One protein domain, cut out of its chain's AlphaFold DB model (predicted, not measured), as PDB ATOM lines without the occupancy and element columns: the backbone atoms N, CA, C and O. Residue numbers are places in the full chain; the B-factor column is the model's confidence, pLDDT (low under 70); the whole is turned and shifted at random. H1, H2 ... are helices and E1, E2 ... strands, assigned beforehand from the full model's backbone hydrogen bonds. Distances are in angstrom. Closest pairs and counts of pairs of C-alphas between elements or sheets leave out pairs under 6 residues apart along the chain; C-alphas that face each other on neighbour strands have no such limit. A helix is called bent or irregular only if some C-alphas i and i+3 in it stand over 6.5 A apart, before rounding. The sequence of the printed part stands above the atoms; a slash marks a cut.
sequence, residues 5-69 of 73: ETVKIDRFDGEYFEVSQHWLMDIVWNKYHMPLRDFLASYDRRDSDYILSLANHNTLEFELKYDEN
ATOM      1  N   GLU A   5     -21.391  44.899 -28.568       81.25
ATOM      2  CA  GLU A   5     -20.985  44.955 -29.990       81.25
ATOM      3  C   GLU A   5     -19.964  43.881 -30.399       81.25
ATOM      4  O   GLU A   5     -19.650  43.745 -31.585       81.25
ATOM      5  N   THR A   6     -19.437  43.117 -29.437       86.56
ATOM      6  CA  THR A   6     -18.417  42.089 -29.660       86.56
ATOM      7  C   THR A   6     -18.878  40.697 -29.225       86.56
ATOM      8  O   THR A   6     -19.674  40.516 -28.295       86.56
ATOM      9  N   VAL A   7     -18.364  39.687 -29.928       89.00
ATOM     10  CA  VAL A   7     -18.621  38.264 -29.700       89.00
ATOM     11  C   VAL A   7     -17.317  37.584 -29.302       89.00
ATOM     12  O   VAL A   7     -16.291  37.753 -29.958       89.00
ATOM     13  N   LYS A   8     -17.383  36.793 -28.228       90.88
ATOM     14  CA  LYS A   8     -16.289  35.943 -27.754       90.88
ATOM     15  C   LYS A   8     -16.195  34.690 -28.628       90.88
ATOM     16  O   LYS A   8     -17.140  33.902 -28.652       90.88
ATOM     17  N   ILE A   9     -15.061  34.504 -29.294       91.44
ATOM     18  CA  ILE A   9     -14.725  33.328 -30.100       91.44
ATOM     19  C   ILE A   9     -13.832  32.412 -29.268       91.44
ATOM     20  O   ILE A   9     -12.673  32.729 -29.012       91.44
ATOM     21  N   ASP A  10     -14.391  31.292 -28.816       91.88
ATOM     22  CA  ASP A  10     -13.684  30.284 -28.018       91.88
ATOM     23  C   ASP A  10     -12.743  29.449 -28.904       91.88
ATOM     24  O   ASP A  10     -13.145  28.999 -29.985       91.88
ATOM     25  N   ARG A  11     -11.491  29.258 -28.478       91.56
ATOM     26  CA  ARG A  11     -10.449  28.501 -29.195       91.56
ATOM     27  C   ARG A  11     -10.374  27.019 -28.795       91.56
ATOM     28  O   ARG A  11      -9.656  26.255 -29.438       91.56
ATOM     29  N   PHE A  12     -11.169  26.573 -27.816       87.06
ATOM     30  CA  PHE A  12     -11.218  25.193 -27.298       87.06
ATOM     31  C   PHE A  12      -9.892  24.682 -26.702       87.06
ATOM     32  O   PHE A  12      -9.661  23.473 -26.608       87.06
ATOM     33  N   ASP A  13      -9.009  25.592 -26.314       86.06
ATOM     34  CA  ASP A  13      -7.719  25.348 -25.658       86.06
ATOM     35  C   ASP A  13      -7.538  26.227 -24.403       86.06
ATOM     36  O   ASP A  13      -6.462  26.255 -23.811       86.06
ATOM     37  N   GLY A  14      -8.609  26.898 -23.964       84.00
ATOM     38  CA  GLY A  14      -8.592  27.853 -22.853       84.00
ATOM     39  C   GLY A  14      -8.339  29.295 -23.292       84.00
ATOM     40  O   GLY A  14      -8.436  30.200 -22.461       84.00
ATOM     41  N   GLU A  15      -8.071  29.526 -24.579       89.88
ATOM     42  CA  GLU A  15      -7.966  30.856 -25.166       89.88
ATOM     43  C   GLU A  15      -9.286  31.294 -25.807       89.88
ATOM     44  O   GLU A  15     -10.158  30.507 -26.186       89.88
ATOM     45  N   TYR A  16      -9.433  32.600 -25.955       92.56
ATOM     46  CA  TYR A  16     -10.477  33.206 -26.752       92.56
ATOM     47  C   TYR A  16      -9.994  34.529 -27.324       92.56
ATOM     48  O   TYR A  16      -9.037  35.130 -26.849       92.56
ATOM     49  N   PHE A  17     -10.704  35.018 -28.325       91.44
ATOM     50  CA  PHE A  17     -10.553  36.388 -28.798       91.44
ATOM     51  C   PHE A  17     -11.928  37.004 -29.005       91.44
ATOM     52  O   PHE A  17     -12.947  36.311 -29.039       91.44
ATOM     53  N   GLU A  18     -11.972  38.323 -29.092       91.88
ATOM     54  CA  GLU A  18     -13.205  39.065 -29.314       91.88
ATOM     55  C   GLU A  18     -13.198  39.657 -30.716       91.88
ATOM     56  O   GLU A  18     -12.197  40.208 -31.167       91.88
ATOM     57  N   VAL A  19     -14.332  39.548 -31.403       90.88
ATOM     58  CA  VAL A  19     -14.536  40.137 -32.730       90.88
ATOM     59  C   VAL A  19     -15.812  40.958 -32.749       90.88
ATOM     60  O   VAL A  19     -16.722  40.711 -31.959       90.88
ATOM     61  N   SER A  20     -15.913  41.910 -33.676       91.06
ATOM     62  CA  SER A  20     -17.165  42.636 -33.893       91.06
ATOM     63  C   SER A  20     -18.291  41.673 -34.278       91.06
ATOM     64  O   SER A  20     -18.138  40.832 -35.168       91.06
ATOM     65  N   GLN A  21     -19.448  41.834 -33.638       90.94
ATOM     66  CA  GLN A  21     -20.649  41.067 -33.942       90.94
ATOM     67  C   GLN A  21     -21.081  41.261 -35.398       90.94
ATOM     68  O   GLN A  21     -21.414  40.281 -36.057       90.94
ATOM     69  N   HIS A  22     -21.057  42.494 -35.911       91.44
ATOM     70  CA  HIS A  22     -21.461  42.784 -37.291       91.44
ATOM     71  C   HIS A  22     -20.560  42.069 -38.297       91.44
ATOM     72  O   HIS A  22     -21.049  41.400 -39.203       91.44
ATOM     73  N   TRP A  23     -19.248  42.119 -38.072       91.94
ATOM     74  CA  TRP A  23     -18.285  41.415 -38.914       91.94
ATOM     75  C   TRP A  23     -18.513  39.897 -38.907       91.94
ATOM     76  O   TRP A  23     -18.513  39.250 -39.956       91.94
ATOM     77  N   LEU A  24     -18.765  39.321 -37.729       92.25
ATOM     78  CA  LEU A  24     -19.044  37.895 -37.608       92.25
ATOM     79  C   LEU A  24     -20.377  37.511 -38.268       92.25
ATOM     80  O   LEU A  24     -20.455  36.465 -38.907       92.25
ATOM     81  N   MET A  25     -21.410  38.352 -38.150       92.94
ATOM     82  CA  MET A  25     -22.693  38.152 -38.830       92.94
ATOM     83  C   MET A  25     -22.512  38.064 -40.346       92.94
ATOM     84  O   MET A  25     -23.043  37.134 -40.951       92.94
ATOM     85  N   ASP A  26     -21.732  38.970 -40.941       92.81
ATOM     86  CA  ASP A  26     -21.475  38.971 -42.384       92.81
ATOM     87  C   ASP A  26     -20.764  37.688 -42.830       92.81
ATOM     88  O   ASP A  26     -21.156  37.052 -43.810       92.81
ATOM     89  N   ILE A  27     -19.744  37.250 -42.087       92.19
ATOM     90  CA  ILE A  27     -19.009  36.011 -42.388       92.19
ATOM     91  C   ILE A  27     -19.911  34.786 -42.283       92.19
ATOM     92  O   ILE A  27     -19.907  33.931 -43.175       92.19
ATOM     93  N   VAL A  28     -20.664  34.689 -41.187       93.06
ATOM     94  CA  VAL A  28     -21.535  33.547 -40.921       93.06
ATOM     95  C   VAL A  28     -22.627  33.464 -41.980       93.06
ATOM     96  O   VAL A  28     -22.854  32.395 -42.547       93.06
ATOM     97  N   TRP A  29     -23.247  34.595 -42.310       94.06
ATOM     98  CA  TRP A  29     -24.260  34.652 -43.352       94.06
ATOM     99  C   TRP A  29     -23.692  34.249 -44.715       94.06
ATOM    100  O   TRP A  29     -24.283  33.420 -45.408       94.06
ATOM    101  N   ASN A  30     -22.518  34.762 -45.084       92.31
ATOM    102  CA  ASN A  30     -21.907  34.481 -46.381       92.31
ATOM    103  C   ASN A  30     -21.487  33.015 -46.551       92.31
ATOM    104  O   ASN A  30     -21.612  32.481 -47.650       92.31
ATOM    105  N   LYS A  31     -21.005  32.351 -45.492       92.56
ATOM    106  CA  LYS A  31     -20.539  30.955 -45.574       92.56
ATOM    107  C   LYS A  31     -21.623  29.920 -45.283       92.56
ATOM    108  O   LYS A  31     -21.688  28.906 -45.968       92.56
ATOM    109  N   TYR A  32     -22.421  30.141 -44.242       91.94
ATOM    110  CA  TYR A  32     -23.346  29.140 -43.700       91.94
ATOM    111  C   TYR A  32     -24.811  29.446 -44.032       91.94
ATOM    112  O   TYR A  32     -25.668  28.599 -43.792       91.94
ATOM    113  N   HIS A  33     -25.102  30.636 -44.577       94.00
ATOM    114  CA  HIS A  33     -26.450  31.086 -44.950       94.00
ATOM    115  C   HIS A  33     -27.470  30.938 -43.812       94.00
ATOM    116  O   HIS A  33     -28.620  30.555 -44.029       94.00
ATOM    117  N   MET A  34     -27.037  31.238 -42.585       94.31
ATOM    118  CA  MET A  34     -27.858  31.135 -41.381       94.31
ATOM    119  C   MET A  34     -27.646  32.329 -40.442       94.31
ATOM    120  O   MET A  34     -26.606  32.991 -40.511       94.31
ATOM    121  N   PRO A  35     -28.608  32.616 -39.547       92.31
ATOM    122  CA  PRO A  35     -28.447  33.629 -38.512       92.31
ATOM    123  C   PRO A  35     -27.285  33.311 -37.563       92.31
ATOM    124  O   PRO A  35     -27.073  32.157 -37.189       92.31
ATOM    125  N   LEU A  36     -26.599  34.352 -37.075       89.56
ATOM    126  CA  LEU A  36     -25.491  34.204 -36.122       89.56
ATOM    127  C   LEU A  36     -25.881  33.391 -34.878       89.56
ATOM    128  O   LEU A  36     -25.096  32.587 -34.390       89.56
ATOM    129  N   ARG A  37     -27.107  33.570 -34.376       90.50
ATOM    130  CA  ARG A  37     -27.615  32.814 -33.226       90.50
ATOM    131  C   ARG A  37     -27.605  31.302 -33.469       90.50
ATOM    132  O   ARG A  37     -27.230  30.562 -32.565       90.50
ATOM    133  N   ASP A  38     -28.024  30.869 -34.653       91.75
ATOM    134  CA  ASP A  38     -28.127  29.449 -34.991       91.75
ATOM    135  C   ASP A  38     -26.733  28.857 -35.207       91.75
ATOM    136  O   ASP A  38     -26.436  27.780 -34.697       91.75
ATOM    137  N   PHE A  39     -25.840  29.619 -35.844       93.12
ATOM    138  CA  PHE A  39     -24.427  29.268 -35.957       93.12
ATOM    139  C   PHE A  39     -23.763  29.079 -34.589       93.12
ATOM    140  O   PHE A  39     -23.102  28.071 -34.363       93.12
ATOM    141  N   LEU A  40     -23.979  30.003 -33.645       89.50
ATOM    142  CA  LEU A  40     -23.426  29.889 -32.292       89.50
ATOM    143  C   LEU A  40     -23.961  28.665 -31.533       89.50
ATOM    144  O   LEU A  40     -23.285  28.169 -30.637       89.50
ATOM    145  N   ALA A  41     -25.144  28.155 -31.889       90.19
ATOM    146  CA  ALA A  41     -25.696  26.940 -31.291       90.19
ATOM    147  C   ALA A  41     -25.020  25.654 -31.803       90.19
ATOM    148  O   ALA A  41     -25.026  24.649 -31.094       90.19
ATOM    149  N   SER A  42     -24.433  25.677 -33.004       90.81
ATOM    150  CA  SER A  42     -23.684  24.554 -33.589       90.81
ATOM    151  C   SER A  42     -22.173  24.792 -33.672       90.81
ATOM    152  O   SER A  42     -21.480  24.007 -34.312       90.81
ATOM    153  N   TYR A  43     -21.683  25.875 -33.068       92.06
ATOM    154  CA  TYR A  43     -20.299  26.327 -33.156       92.06
ATOM    155  C   TYR A  43     -19.311  25.273 -32.648       92.06
ATOM    156  O   TYR A  43     -19.431  24.786 -31.520       92.06
ATOM    157  N   ASP A  44     -18.312  24.953 -33.474       93.38
ATOM    158  CA  ASP A  44     -17.270  23.982 -33.147       93.38
ATOM    159  C   ASP A  44     -15.837  24.529 -33.319       93.38
ATOM    160  O   ASP A  44     -15.591  25.680 -33.692       93.38
ATOM    161  N   ARG A  45     -14.844  23.679 -33.034       93.25
ATOM    162  CA  ARG A  45     -13.422  24.034 -33.149       93.25
ATOM    163  C   ARG A  45     -13.007  24.427 -34.572       93.25
ATOM    164  O   ARG A  45     -12.161  25.300 -34.736       93.25
ATOM    165  N   ARG A  46     -13.593  23.815 -35.605       93.62
ATOM    166  CA  ARG A  46     -13.270  24.131 -37.008       93.62
ATOM    167  C   ARG A  46     -13.787  25.511 -37.377       93.62
ATOM    168  O   ARG A  46     -13.136  26.224 -38.141       93.62
ATOM    169  N   ASP A  47     -14.933  25.890 -36.826       93.62
ATOM    170  CA  ASP A  47     -15.476  27.231 -36.976       93.62
ATOM    171  C   ASP A  47     -14.582  28.276 -36.291       93.62
ATOM    172  O   ASP A  47     -14.296  29.312 -36.893       93.62
ATOM    173  N   SER A  48     -14.057  27.971 -35.098       93.12
ATOM    174  CA  SER A  48     -13.054  28.801 -34.409       93.12
ATOM    175  C   SER A  48     -11.813  29.052 -35.265       93.12
ATOM    176  O   SER A  48     -11.407  30.198 -35.476       93.12
ATOM    177  N   ASP A  49     -11.218  27.983 -35.802       93.75
ATOM    178  CA  ASP A  49     -10.014  28.061 -36.636       93.75
ATOM    179  C   ASP A  49     -10.271  28.825 -37.939       93.75
ATOM    180  O   ASP A  49      -9.436  29.614 -38.388       93.75
ATOM    181  N   TYR A  50     -11.452  28.637 -38.528       93.56
ATOM    182  CA  TYR A  50     -11.870  29.383 -39.705       93.56
ATOM    183  C   TYR A  50     -11.987  30.887 -39.425       93.56
ATOM    184  O   TYR A  50     -11.454  31.692 -40.192       93.56
ATOM    185  N   ILE A  51     -12.651  31.272 -38.331       92.81
ATOM    186  CA  ILE A  51     -12.818  32.683 -37.957       92.81
ATOM    187  C   ILE A  51     -11.464  33.316 -37.640       92.81
ATOM    188  O   ILE A  51     -11.198  34.425 -38.098       92.81
ATOM    189  N   LEU A  52     -10.583  32.608 -36.927       92.06
ATOM    190  CA  LEU A  52      -9.235  33.093 -36.634       92.06
ATOM    191  C   LEU A  52      -8.426  33.328 -37.919       92.06
ATOM    192  O   LEU A  52      -7.779  34.362 -38.070       92.06
ATOM    193  N   SER A  53      -8.470  32.382 -38.860       92.94
ATOM    194  CA  SER A  53      -7.792  32.513 -40.155       92.94
ATOM    195  C   SER A  53      -8.283  33.744 -40.925       92.94
ATOM    196  O   SER A  53      -7.477  34.516 -41.446       92.94
ATOM    197  N   LEU A  54      -9.598  33.986 -40.929       92.44
ATOM    198  CA  LEU A  54     -10.176  35.179 -41.544       92.44
ATOM    199  C   LEU A  54      -9.799  36.474 -40.828       92.44
ATOM    200  O   LEU A  54      -9.518  37.466 -41.497       92.44
ATOM    201  N   ALA A  55      -9.796  36.485 -39.496       89.50
ATOM    202  CA  ALA A  55      -9.402  37.656 -38.721       89.50
ATOM    203  C   ALA A  55      -7.939  38.034 -39.015       89.50
ATOM    204  O   ALA A  55      -7.651  39.194 -39.300       89.50
ATOM    205  N   ASN A  56      -7.048  37.038 -39.070       89.00
ATOM    206  CA  ASN A  56      -5.649  37.221 -39.460       89.00
ATOM    207  C   ASN A  56      -5.500  37.728 -40.902       89.00
ATOM    208  O   ASN A  56      -4.694  38.617 -41.160       89.00
ATOM    209  N   HIS A  57      -6.268  37.179 -41.849       90.81
ATOM    210  CA  HIS A  57      -6.185  37.579 -43.256       90.81
ATOM    211  C   HIS A  57      -6.711  38.998 -43.507       90.81
ATOM    212  O   HIS A  57      -6.160  39.726 -44.327       90.81
ATOM    213  N   ASN A  58      -7.757  39.399 -42.783       86.19
ATOM    214  CA  ASN A  58      -8.347  40.734 -42.870       86.19
ATOM    215  C   ASN A  58      -7.615  41.772 -42.004       86.19
ATOM    216  O   ASN A  58      -8.079  42.908 -41.910       86.19
ATOM    217  N   THR A  59      -6.499  41.387 -41.370       82.81
ATOM    218  CA  THR A  59      -5.698  42.240 -40.478       82.81
ATOM    219  C   THR A  59      -6.546  42.886 -39.380       82.81
ATOM    220  O   THR A  59      -6.349  44.045 -39.020       82.81
ATOM    221  N   LEU A  60      -7.537  42.149 -38.873       82.88
ATOM    222  CA  LEU A  60      -8.306  42.594 -37.720       82.88
ATOM    223  C   LEU A  60      -7.371  42.653 -36.517       82.88
ATOM    224  O   LEU A  60      -6.710  41.669 -36.194       82.88
ATOM    225  N   GLU A  61      -7.330  43.801 -35.851       81.62
ATOM    226  CA  GLU A  61      -6.681  43.899 -34.551       81.62
ATOM    227  C   GLU A  61      -7.543  43.146 -33.533       81.62
ATOM    228  O   GLU A  61      -8.666  43.546 -33.223       81.62
ATOM    229  N   PHE A  62      -7.027  42.023 -33.044       83.25
ATOM    230  CA  PHE A  62      -7.603  41.278 -31.934       83.25
ATOM    231  C   PHE A  62      -6.484  40.798 -31.010       83.25
ATOM    232  O   PHE A  62      -5.340  40.612 -31.423       83.25
ATOM    233  N   GLU A  63      -6.833  40.585 -29.748       86.31
ATOM    234  CA  GLU A  63      -5.933  40.065 -28.726       86.31
ATOM    235  C   GLU A  63      -6.437  38.694 -28.269       86.31
ATOM    236  O   GLU A  63      -7.638  38.516 -28.032       86.31
ATOM    237  N   LEU A  64      -5.522  37.726 -28.160       87.94
ATOM    238  CA  LEU A  64      -5.807  36.435 -27.540       87.94
ATOM    239  C   LEU A  64      -5.808  36.611 -26.021       87.94
ATOM    240  O   LEU A  64      -4.824  37.051 -25.430       87.94
ATOM    241  N   LYS A  65      -6.926  36.256 -25.400       88.75
ATOM    242  CA  LYS A  65      -7.149  36.302 -23.958       88.75
ATOM    243  C   LYS A  65      -7.342  34.882 -23.439       88.75
ATOM    244  O   LYS A  65      -7.834  34.014 -24.155       88.75
ATOM    245  N   TYR A  66      -7.011  34.656 -22.176       85.38
ATOM    246  CA  TYR A  66      -7.258  33.382 -21.503       85.38
ATOM    247  C   TYR A  66      -8.567  33.442 -20.723       85.38
ATOM    248  O   TYR A  66      -8.903  34.470 -20.131       85.38
ATOM    249  N   ASP A  67      -9.326  32.347 -20.718       74.81
ATOM    250  CA  ASP A  67     -10.510  32.242 -19.870       74.81
ATOM    251  C   ASP A  67     -10.075  32.073 -18.408       74.81
ATOM    252  O   ASP A  67      -9.776  30.973 -17.945       74.81
ATOM    253  N   GLU A  68     -10.018  33.182 -17.668       62.03
ATOM    254  CA  GLU A  68      -9.598  33.204 -16.261       62.03
ATOM    255  C   GLU A  68     -10.500  32.348 -15.347       62.03
ATOM    256  O   GLU A  68     -10.100  32.008 -14.236       62.03
ATOM    257  N   ASN A  69     -11.673  31.893 -15.813       53.38
ATOM    258  CA  ASN A  69     -12.500  30.920 -15.085       53.38
ATOM    259  C   ASN A  69     -11.917  29.491 -15.053       53.38
ATOM    260  O   ASN A  69     -12.429  28.655 -14.311       53.38
TER     261      ASN A  69
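This is residues 5 to 69 of the 73 residues of an uncharacterized protein of Fictibacillus sp. S7 (UniProt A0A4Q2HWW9). A two-stranded hairpin, E1 and E2, makes a small sheet, and the longest helix, H3, packs over one face of it with its residues 45 to 55. On the same face, toward E1, H1 packs with its residues 21 to 25, and the short H2 packs on H1, apart from both strands; the last stretch of the printed part folds back beside E2, where residues 65 to 66 pair with residues 15 to 16. The printed part has 65 residues with two named strands and three named helices, in the order E1, E2, H1, H2, H3, and the sheet, of order E1 - E2, is antiparallel. The class is mixed, helices and strands, with 31 residues in helices and 11 in strands. The whole is compact and rounded, with a radius of gyration of the C-alphas of 11.3 A and spans of 32 by 25 by 22 A.

The sheet begins with strand E1, residues 6 to 10, whose first C-alpha, that of Thr 6, is at (-18.417, 42.089, -29.660); the strand measures 12.8 A from first to last C-alpha. Strand E2, residues 15 to 20, is the longest strand, at 17.3 A, and its last C-alpha, that of Ser 20, is at (-17.165, 42.636, -33.893). Helix H3, residues 45 to 57, measures 18.4 A and ends with C-alpha 57 at (-6.185, 37.579, -43.256). Helix H1, residues 21 to 32, measures 15.6 A. Helix H2, residues 36 to 41, measures 8.7 A. No helix is bent or irregular.

E1 and E2 form a hairpin of antiparallel neighbour strands, with 152 degrees between their N-to-C directions. The C-alphas of Lys 8 and Glu 18 face each other at 4.7 A. Across this pair, N 7 and O 19 are 2.8 A apart and N 17 and O 9 are 3.1 A apart, both within hydrogen-bond range. On the E2 strand, residues 15 to 16 also form a short antiparallel pairing with residues 65 to 66, outside the named strands. Between E1 and H3, 2 pairs of C-alphas are within 8 A, the closest being those of Ile 9 and Ser 48 at 6.5 A. E2 and H3 are near each other, with 7 pairs of C-alphas within 10 A. Between E1 and H1, 3 pairs of C-alphas are within 8 A, the closest being those of Thr 6 and Gln 21 at 4.9 A. H1 and H3 are near each other, with 7 pairs of C-alphas within 10 A. H1 and H2 touch, with the closest C-alphas, those of Met 25 and Leu 36, 5.5 A apart. Their lines are about perpendicular, but only just, at 72 degrees. H2 is apart from E1, from E2 and from H3. In H1, H2 and H3 every O i to N i+4 pair is within hydrogen-bond range.

The two C-alphas farthest apart are those of His 33 and Glu 68, at 33.3 A, and the first and last printed C-alphas, those of Glu 5 and Asn 69, are 22.2 A apart. The printed part runs from residue 5 to residue 69 with no cut, within a full chain of 73 residues. The links from E1 to E2, E2 to H1, H1 to H2 and H2 to H3 are tight, and E2 is followed by H1 with 0 residues between them. Residues 58 to 69 hold no named element, and their C-alphas lie 11 to 19 A from the mean of all C-alphas. The mean pLDDT of the printed part is 89.1, and the model's confidence is low, under 70, at residues 68 to 69.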